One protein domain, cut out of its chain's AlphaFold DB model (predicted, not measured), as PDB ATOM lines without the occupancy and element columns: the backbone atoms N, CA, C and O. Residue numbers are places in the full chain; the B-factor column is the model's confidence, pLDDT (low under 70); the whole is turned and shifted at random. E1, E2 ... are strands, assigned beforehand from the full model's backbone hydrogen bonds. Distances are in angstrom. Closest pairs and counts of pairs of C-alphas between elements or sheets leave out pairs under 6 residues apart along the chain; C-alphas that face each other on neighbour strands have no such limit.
ATOM      1  N   ALA A  74      53.735  27.782  26.304       94.19
ATOM      2  CA  ALA A  74      52.742  27.810  27.371       94.19
ATOM      3  C   ALA A  74      52.704  29.180  28.052       94.19
ATOM      4  O   ALA A  74      53.750  29.759  28.353       94.19
ATOM      5  N   TRP A  75      51.497  29.665  28.343       95.62
ATOM      6  CA  TRP A  75      51.266  30.911  29.065       95.62
ATOM      7  C   TRP A  75      50.405  30.661  30.303       95.62
ATOM      8  O   TRP A  75      49.423  29.925  30.251       95.62
ATOM      9  N   MET A  76      50.781  31.266  31.430       96.88
ATOM     10  CA  MET A  76      50.090  31.113  32.711       96.88
ATOM     11  C   MET A  76      49.642  32.482  33.213       96.88
ATOM     12  O   MET A  76      50.480  33.315  33.563       96.88
ATOM     13  N   HIS A  77      48.330  32.701  33.300       96.50
ATOM     14  CA  HIS A  77      47.786  33.917  33.898       96.50
ATOM     15  C   HIS A  77      47.736  33.771  35.410       96.50
ATOM     16  O   HIS A  77      47.073  32.869  35.921       96.50
ATOM     17  N   ILE A  78      48.408  34.664  36.132       95.44
ATOM     18  CA  ILE A  78      48.336  34.725  37.590       95.44
ATOM     19  C   ILE A  78      47.471  35.915  37.974       95.44
ATOM     20  O   ILE A  78      47.854  37.060  37.755       95.44
ATOM     21  N   GLU A  79      46.350  35.636  38.629       93.00
ATOM     22  CA  GLU A  79      45.381  36.649  39.030       93.00
ATOM     23  C   GLU A  79      45.236  36.679  40.554       93.00
ATOM     24  O   GLU A  79      45.394  35.665  41.248       93.00
ATOM     25  N   ARG A  80      44.959  37.867  41.100       91.94
ATOM     26  CA  ARG A  80      44.568  38.045  42.499       91.94
ATOM     27  C   ARG A  80      43.052  38.202  42.561       91.94
ATOM     28  O   ARG A  80      42.538  39.252  42.204       91.94
ATOM     29  N   ILE A  81      42.370  37.190  43.083       90.50
ATOM     30  CA  ILE A  81      40.912  37.170  43.210       90.50
ATOM     31  C   ILE A  81      40.533  37.393  44.672       90.50
ATOM     32  O   ILE A  81      41.173  36.873  45.592       90.50
ATOM     33  N   THR A  82      39.489  38.183  44.889       89.88
ATOM     34  CA  THR A  82      38.890  38.398  46.206       89.88
ATOM     35  C   THR A  82      37.622  37.565  46.302       89.88
ATOM     36  O   THR A  82      36.664  37.807  45.580       89.88
ATOM     37  N   ILE A  83      37.637  36.563  47.179       86.31
ATOM     38  CA  ILE A  83      36.518  35.652  47.410       86.31
ATOM     39  C   ILE A  83      35.817  36.081  48.694       86.31
ATOM     40  O   ILE A  83      36.445  36.138  49.757       86.31
ATOM     41  N   THR A  84      34.515  36.328  48.603       85.19
ATOM     42  CA  THR A  84      33.664  36.638  49.755       85.19
ATOM     43  C   THR A  84      32.713  35.473  49.987       85.19
ATOM     44  O   THR A  84      31.815  35.235  49.187       85.19
ATOM     45  N   LYS A  85      32.907  34.723  51.081       83.06
ATOM     46  CA  LYS A  85      32.053  33.576  51.444       83.06
ATOM     47  C   LYS A  85      31.706  33.644  52.928       83.06
ATOM     48  O   LYS A  85      32.599  33.720  53.771       83.06
ATOM     49  N   GLY A  86      30.410  33.657  53.250       80.75
ATOM     50  CA  GLY A  86      29.919  33.722  54.634       80.75
ATOM     51  C   GLY A  86      30.380  34.967  55.407       80.75
ATOM     52  O   GLY A  86      30.798  34.850  56.555       80.75
ATOM     53  N   GLY A  87      30.403  36.140  54.762       85.06
ATOM     54  CA  GLY A  87      30.824  37.411  55.376       85.06
ATOM     55  C   GLY A  87      32.338  37.583  55.569       85.06
ATOM     56  O   GLY A  87      32.786  38.658  55.959       85.06
ATOM     57  N   LYS A  88      33.150  36.561  55.266       84.44
ATOM     58  CA  LYS A  88      34.617  36.647  55.287       84.44
ATOM     59  C   LYS A  88      35.147  36.925  53.887       84.44
ATOM     60  O   LYS A  88      34.837  36.198  52.943       84.44
ATOM     61  N   THR A  89      35.993  37.944  53.785       87.62
ATOM     62  CA  THR A  89      36.691  38.312  52.549       87.62
ATOM     63  C   THR A  89      38.107  37.753  52.586       87.62
ATOM     64  O   THR A  89      38.880  38.067  53.490       87.62
ATOM     65  N   LYS A  90      38.464  36.921  51.606       88.38
ATOM     66  CA  LYS A  90      39.811  36.365  51.456       88.38
ATOM     67  C   LYS A  90      40.340  36.684  50.067       88.38
ATOM     68  O   LYS A  90      39.744  36.312  49.065       88.38
ATOM     69  N   SER A  91      41.498  37.329  50.014       90.75
ATOM     70  CA  SER A  91      42.203  37.561  48.757       90.75
ATOM     71  C   SER A  91      43.224  36.454  48.514       90.75
ATOM     72  O   SER A  91      44.025  36.141  49.396       90.75
ATOM     73  N   VAL A  92      43.187  35.843  47.333       90.94
ATOM     74  CA  VAL A  92      44.060  34.732  46.943       90.94
ATOM     75  C   VAL A  92      44.698  35.063  45.600       90.94
ATOM     76  O   VAL A  92      44.009  35.455  44.665       90.94
ATOM     77  N   ARG A  93      46.021  34.895  45.497       92.31
ATOM     78  CA  ARG A  93      46.743  34.946  44.221       92.31
ATOM     79  C   ARG A  93      46.985  33.528  43.726       92.31
ATOM     80  O   ARG A  93      47.554  32.722  44.463       92.31
ATOM     81  N   ARG A  94      46.560  33.222  42.503       93.12
ATOM     82  CA  ARG A  94      46.690  31.882  41.922       93.12
ATOM     83  C   ARG A  94      46.777  31.947  40.402       93.12
ATOM     84  O   ARG A  94      46.353  32.926  39.799       93.12
ATOM     85  N   ILE A  95      47.324  30.894  39.796       94.94
ATOM     86  CA  ILE A  95      47.166  30.655  38.360       94.94
ATOM     87  C   ILE A  95      45.667  30.522  38.075       94.94
ATOM     88  O   ILE A  95      45.026  29.611  38.600       94.94
ATOM     89  N   ARG A  96      45.121  31.451  37.291       95.12
ATOM     90  CA  ARG A  96      43.721  31.453  36.871       95.12
ATOM     91  C   ARG A  96      43.522  30.517  35.693       95.12
ATOM     92  O   ARG A  96      42.659  29.655  35.751       95.12
ATOM     93  N   THR A  97      44.358  30.653  34.674       96.25
ATOM     94  CA  THR A  97      44.223  29.888  33.437       96.25
ATOM     95  C   THR A  97      45.602  29.621  32.846       96.25
ATOM     96  O   THR A  97      46.542  30.406  33.026       96.25
ATOM     97  N   VAL A  98      45.732  28.484  32.175       96.44
ATOM     98  CA  VAL A  98      46.925  28.055  31.456       96.44
ATOM     99  C   VAL A  98      46.538  27.801  30.011       96.44
ATOM    100  O   VAL A  98      45.606  27.041  29.743       96.44
ATOM    101  N   TRP A  99      47.278  28.414  29.100       96.12
ATOM    102  CA  TRP A  99      47.120  28.241  27.668       96.12
ATOM    103  C   TRP A  99      48.348  27.575  27.078       96.12
ATOM    104  O   TRP A  99      49.465  27.770  27.560       96.12
ATOM    105  N   GLU A 100      48.136  26.854  25.991       95.38
ATOM    106  CA  GLU A 100      49.184  26.472  25.054       95.38
ATOM    107  C   GLU A 100      48.968  27.183  23.721       95.38
ATOM    108  O   GLU A 100      47.828  27.495  23.379       95.38
ATOM    109  N   LEU A 101      50.053  27.438  22.991       92.75
ATOM    110  CA  LEU A 101      50.016  27.979  21.635       92.75
ATOM    111  C   LEU A 101      50.461  26.897  20.649       92.75
ATOM    112  O   LEU A 101      51.460  26.209  20.886       92.75
ATOM    113  N   ASP A 102      49.727  26.758  19.550       89.88
ATOM    114  CA  ASP A 102      50.125  25.909  18.435       89.88
ATOM    115  C   ASP A 102      51.051  26.637  17.450       89.88
ATOM    116  O   ASP A 102      51.342  27.829  17.584       89.88
ATOM    117  N   ASP A 103      51.544  25.900  16.453       87.38
ATOM    118  CA  ASP A 103      52.486  26.432  15.462       87.38
ATOM    119  C   ASP A 103      51.854  27.511  14.544       87.38
ATOM    120  O   ASP A 103      52.591  28.263  13.908       87.38
ATOM    121  N   ASN A 104      50.519  27.641  14.512       86.69
ATOM    122  CA  ASN A 104      49.799  28.692  13.780       86.69
ATOM    123  C   ASN A 104      49.553  29.949  14.637       86.69
ATOM    124  O   ASN A 104      49.090  30.970  14.125       86.69
ATOM    125  N   GLY A 105      49.868  29.892  15.934       83.50
ATOM    126  CA  GLY A 105      49.602  30.961  16.893       83.50
ATOM    127  C   GLY A 105      48.183  30.943  17.461       83.50
ATOM    128  O   GLY A 105      47.804  31.895  18.147       83.50
ATOM    129  N   GLU A 106      47.408  29.883  17.216       88.88
ATOM    130  CA  GLU A 106      46.151  29.664  17.925       88.88
ATOM    131  C   GLU A 106      46.453  29.174  19.339       88.88
ATOM    132  O   GLU A 106      47.352  28.358  19.553       88.88
ATOM    133  N   TYR A 107      45.693  29.661  20.319       91.62
ATOM    134  CA  TYR A 107      45.844  29.238  21.704       91.62
ATOM    135  C   TYR A 107      44.628  28.476  22.208       91.62
ATOM    136  O   TYR A 107      43.484  28.779  21.869       91.62
ATOM    137  N   ARG A 108      44.878  27.499  23.078       93.00
ATOM    138  CA  ARG A 108      43.840  26.698  23.739       93.00
ATOM    139  C   ARG A 108      44.056  26.692  25.236       93.00
ATOM    140  O   ARG A 108      45.191  26.674  25.702       93.00
ATOM    141  N   VAL A 109      42.961  26.710  25.990       95.31
ATOM    142  CA  VAL A 109      42.999  26.567  27.447       95.31
ATOM    143  C   VAL A 109      43.232  25.096  27.783       95.31
ATOM    144  O   VAL A 109      42.441  24.247  27.389       95.31
ATOM    145  N   ILE A 110      44.297  24.806  28.529       95.75
ATOM    146  CA  ILE A 110      44.610  23.452  29.021       95.75
ATOM    147  C   ILE A 110      44.302  23.281  30.507       95.75
ATOM    148  O   ILE A 110      44.137  22.159  30.985       95.75
ATOM    149  N   ALA A 111      44.228  24.384  31.254       96.06
ATOM    150  CA  ALA A 111      43.756  24.366  32.628       96.06
ATOM    151  C   ALA A 111      43.099  25.692  33.012       96.06
ATOM    152  O   ALA A 111      43.618  26.755  32.682       96.06
ATOM    153  N   GLU A 112      42.010  25.635  33.771       95.94
ATOM    154  CA  GLU A 112      41.352  26.798  34.363       95.94
ATOM    155  C   GLU A 112      40.976  26.516  35.819       95.94
ATOM    156  O   GLU A 112      40.473  25.448  36.159       95.94
ATOM    157  N   TRP A 113      41.223  27.484  36.693       95.62
ATOM    158  CA  TRP A 113      40.832  27.438  38.088       95.62
ATOM    159  C   TRP A 113      39.449  28.055  38.303       95.62
ATOM    160  O   TRP A 113      39.237  29.236  38.024       95.62
ATOM    161  N   LEU A 114      38.545  27.275  38.896       91.56
ATOM    162  CA  LEU A 114      37.233  27.712  39.365       91.56
ATOM    163  C   LEU A 114      37.322  28.140  40.844       91.56
ATOM    164  O   LEU A 114      37.596  27.294  41.706       91.56
ATOM    165  N   PRO A 115      37.106  29.430  41.178       88.31
ATOM    166  CA  PRO A 115      37.259  29.933  42.544       88.31
ATOM    167  C   PRO A 115      36.219  29.398  43.525       88.31
ATOM    168  O   PRO A 115      36.548  29.207  44.696       88.31
ATOM    169  N   ASP A 116      34.998  29.150  43.049       86.06
ATOM    170  CA  ASP A 116      33.849  28.799  43.891       86.06
ATOM    171  C   ASP A 116      34.043  27.444  44.579       86.06
ATOM    172  O   ASP A 116      33.909  27.333  45.805       86.06
ATOM    173  N   ASP A 117      34.461  26.452  43.791       85.38
ATOM    174  CA  ASP A 117      34.718  25.080  44.239       85.38
ATOM    175  C   ASP A 117      36.195  24.825  44.552       85.38
ATOM    176  O   ASP A 117      36.562  23.776  45.081       85.38
ATOM    177  N   ASN A 118      37.066  25.794  44.252       86.88
ATOM    178  CA  ASN A 118      38.511  25.679  44.408       86.88
ATOM    179  C   ASN A 118      39.102  24.494  43.601       86.88
ATOM    180  O   ASN A 118      40.074  23.865  44.024       86.88
ATOM    181  N   VAL A 119      38.548  24.228  42.415       91.19
ATOM    182  CA  VAL A 119      38.923  23.119  41.519       91.19
ATOM    183  C   VAL A 119      39.646  23.651  40.282       91.19
ATOM    184  O   VAL A 119      39.354  24.744  39.809       91.19
ATOM    185  N   PHE A 120      40.601  22.884  39.756       94.06
ATOM    186  CA  PHE A 120      41.134  23.105  38.413       94.06
ATOM    187  C   PHE A 120      40.427  22.178  37.426       94.06
ATOM    188  O   PHE A 120      40.489  20.958  37.581       94.06
ATOM    189  N   LEU A 121      39.798  22.752  36.405       94.62
ATOM    190  CA  LEU A 121      39.425  22.033  35.196       94.62
ATOM    191  C   LEU A 121      40.686  21.875  34.355       94.62
ATOM    192  O   LEU A 121      41.357  22.865  34.078       94.62
ATOM    193  N   VAL A 122      41.042  20.645  33.998       95.31
ATOM    194  CA  VAL A 122      42.269  20.344  33.255       95.31
ATOM    195  C   VAL A 122      41.920  19.468  32.064       95.31
ATOM    196  O   VAL A 122      41.365  18.385  32.242       95.31
ATOM    197  N   ASP A 123      42.302  19.908  30.869       94.06
ATOM    198  CA  ASP A 123      42.164  19.144  29.634       94.06
ATOM    199  C   ASP A 123      43.529  18.966  28.963       94.06
ATOM    200  O   ASP A 123      43.986  19.769  28.153       94.06
ATOM    201  N   LEU A 124      44.199  17.872  29.325       92.69
ATOM    202  CA  LEU A 124      45.442  17.451  28.674       92.69
ATOM    203  C   LEU A 124      45.190  16.550  27.463       92.69
ATOM    204  O   LEU A 124      46.098  16.327  26.661       92.69
TER     205      LEU A 124
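AT A GLANCE: This is residues 74 to 124 of the 208 residues of the protein "T2SP_E domain-containing protein" of Thermoprotei archaeon (UniProt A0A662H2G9). The domain is one long, narrow, twisted sheet of four antiparallel strands: a long hairpin, E1 and E2, makes most of its length, and the shorter E3 and E4 extend the sheet side by side, with E3 beside residues 96 to 101 of E2. The chain folds back on itself three times in a meander, each strand the antiparallel neighbour of the one before. The printed part has 51 residues, with four named strands in the order E1, E2, E3, E4 along the chain and across the sheet, and no named helix; the class is all strand. It is loose, with a radius of gyration of the C-alphas of 13.5 A, and spans 47 by 17 by 10 A.

HOW THE PARTS SIT: E2, residues 88 to 101, is an inner strand and forms a hairpin with E1, residues 74 to 85, at 159 degrees between directions. C-alphas 80 and 93 face each other at 4.2 A; N 83 and O 90 are 2.8 A apart, within hydrogen-bond range. E1 bends by 52 degrees at residue 82. E2 also forms a hairpin with E3, residues 107 to 114, at 161 degrees, with N 98 and O 111 at 2.8 A. E3 bends by 58 degrees at residue 110. E3 and E4, residues 119 to 122, form a hairpin at 161 degrees, with N 114 and O 119 at 2.8 A. The edge strands E1 and E4 are apart.

IN THESE COORDINATES: E2 is 38.0 A long, E1 32.3 A, E3 19.7 A and E4 9.3 A, first to last C-alpha. E1 begins at C-alpha 74 (52.742, 27.810, 27.371), and E4 ends at C-alpha 122 (42.269, 20.344, 33.255).

THE WHOLE: The two C-alphas farthest apart, those of Gly 87 and Asp 103, are 46.7 A apart. The printed part has no cut, and its three links between strands are tight. The mean pLDDT of the printed part is 91.3, and no printed residue is under 70.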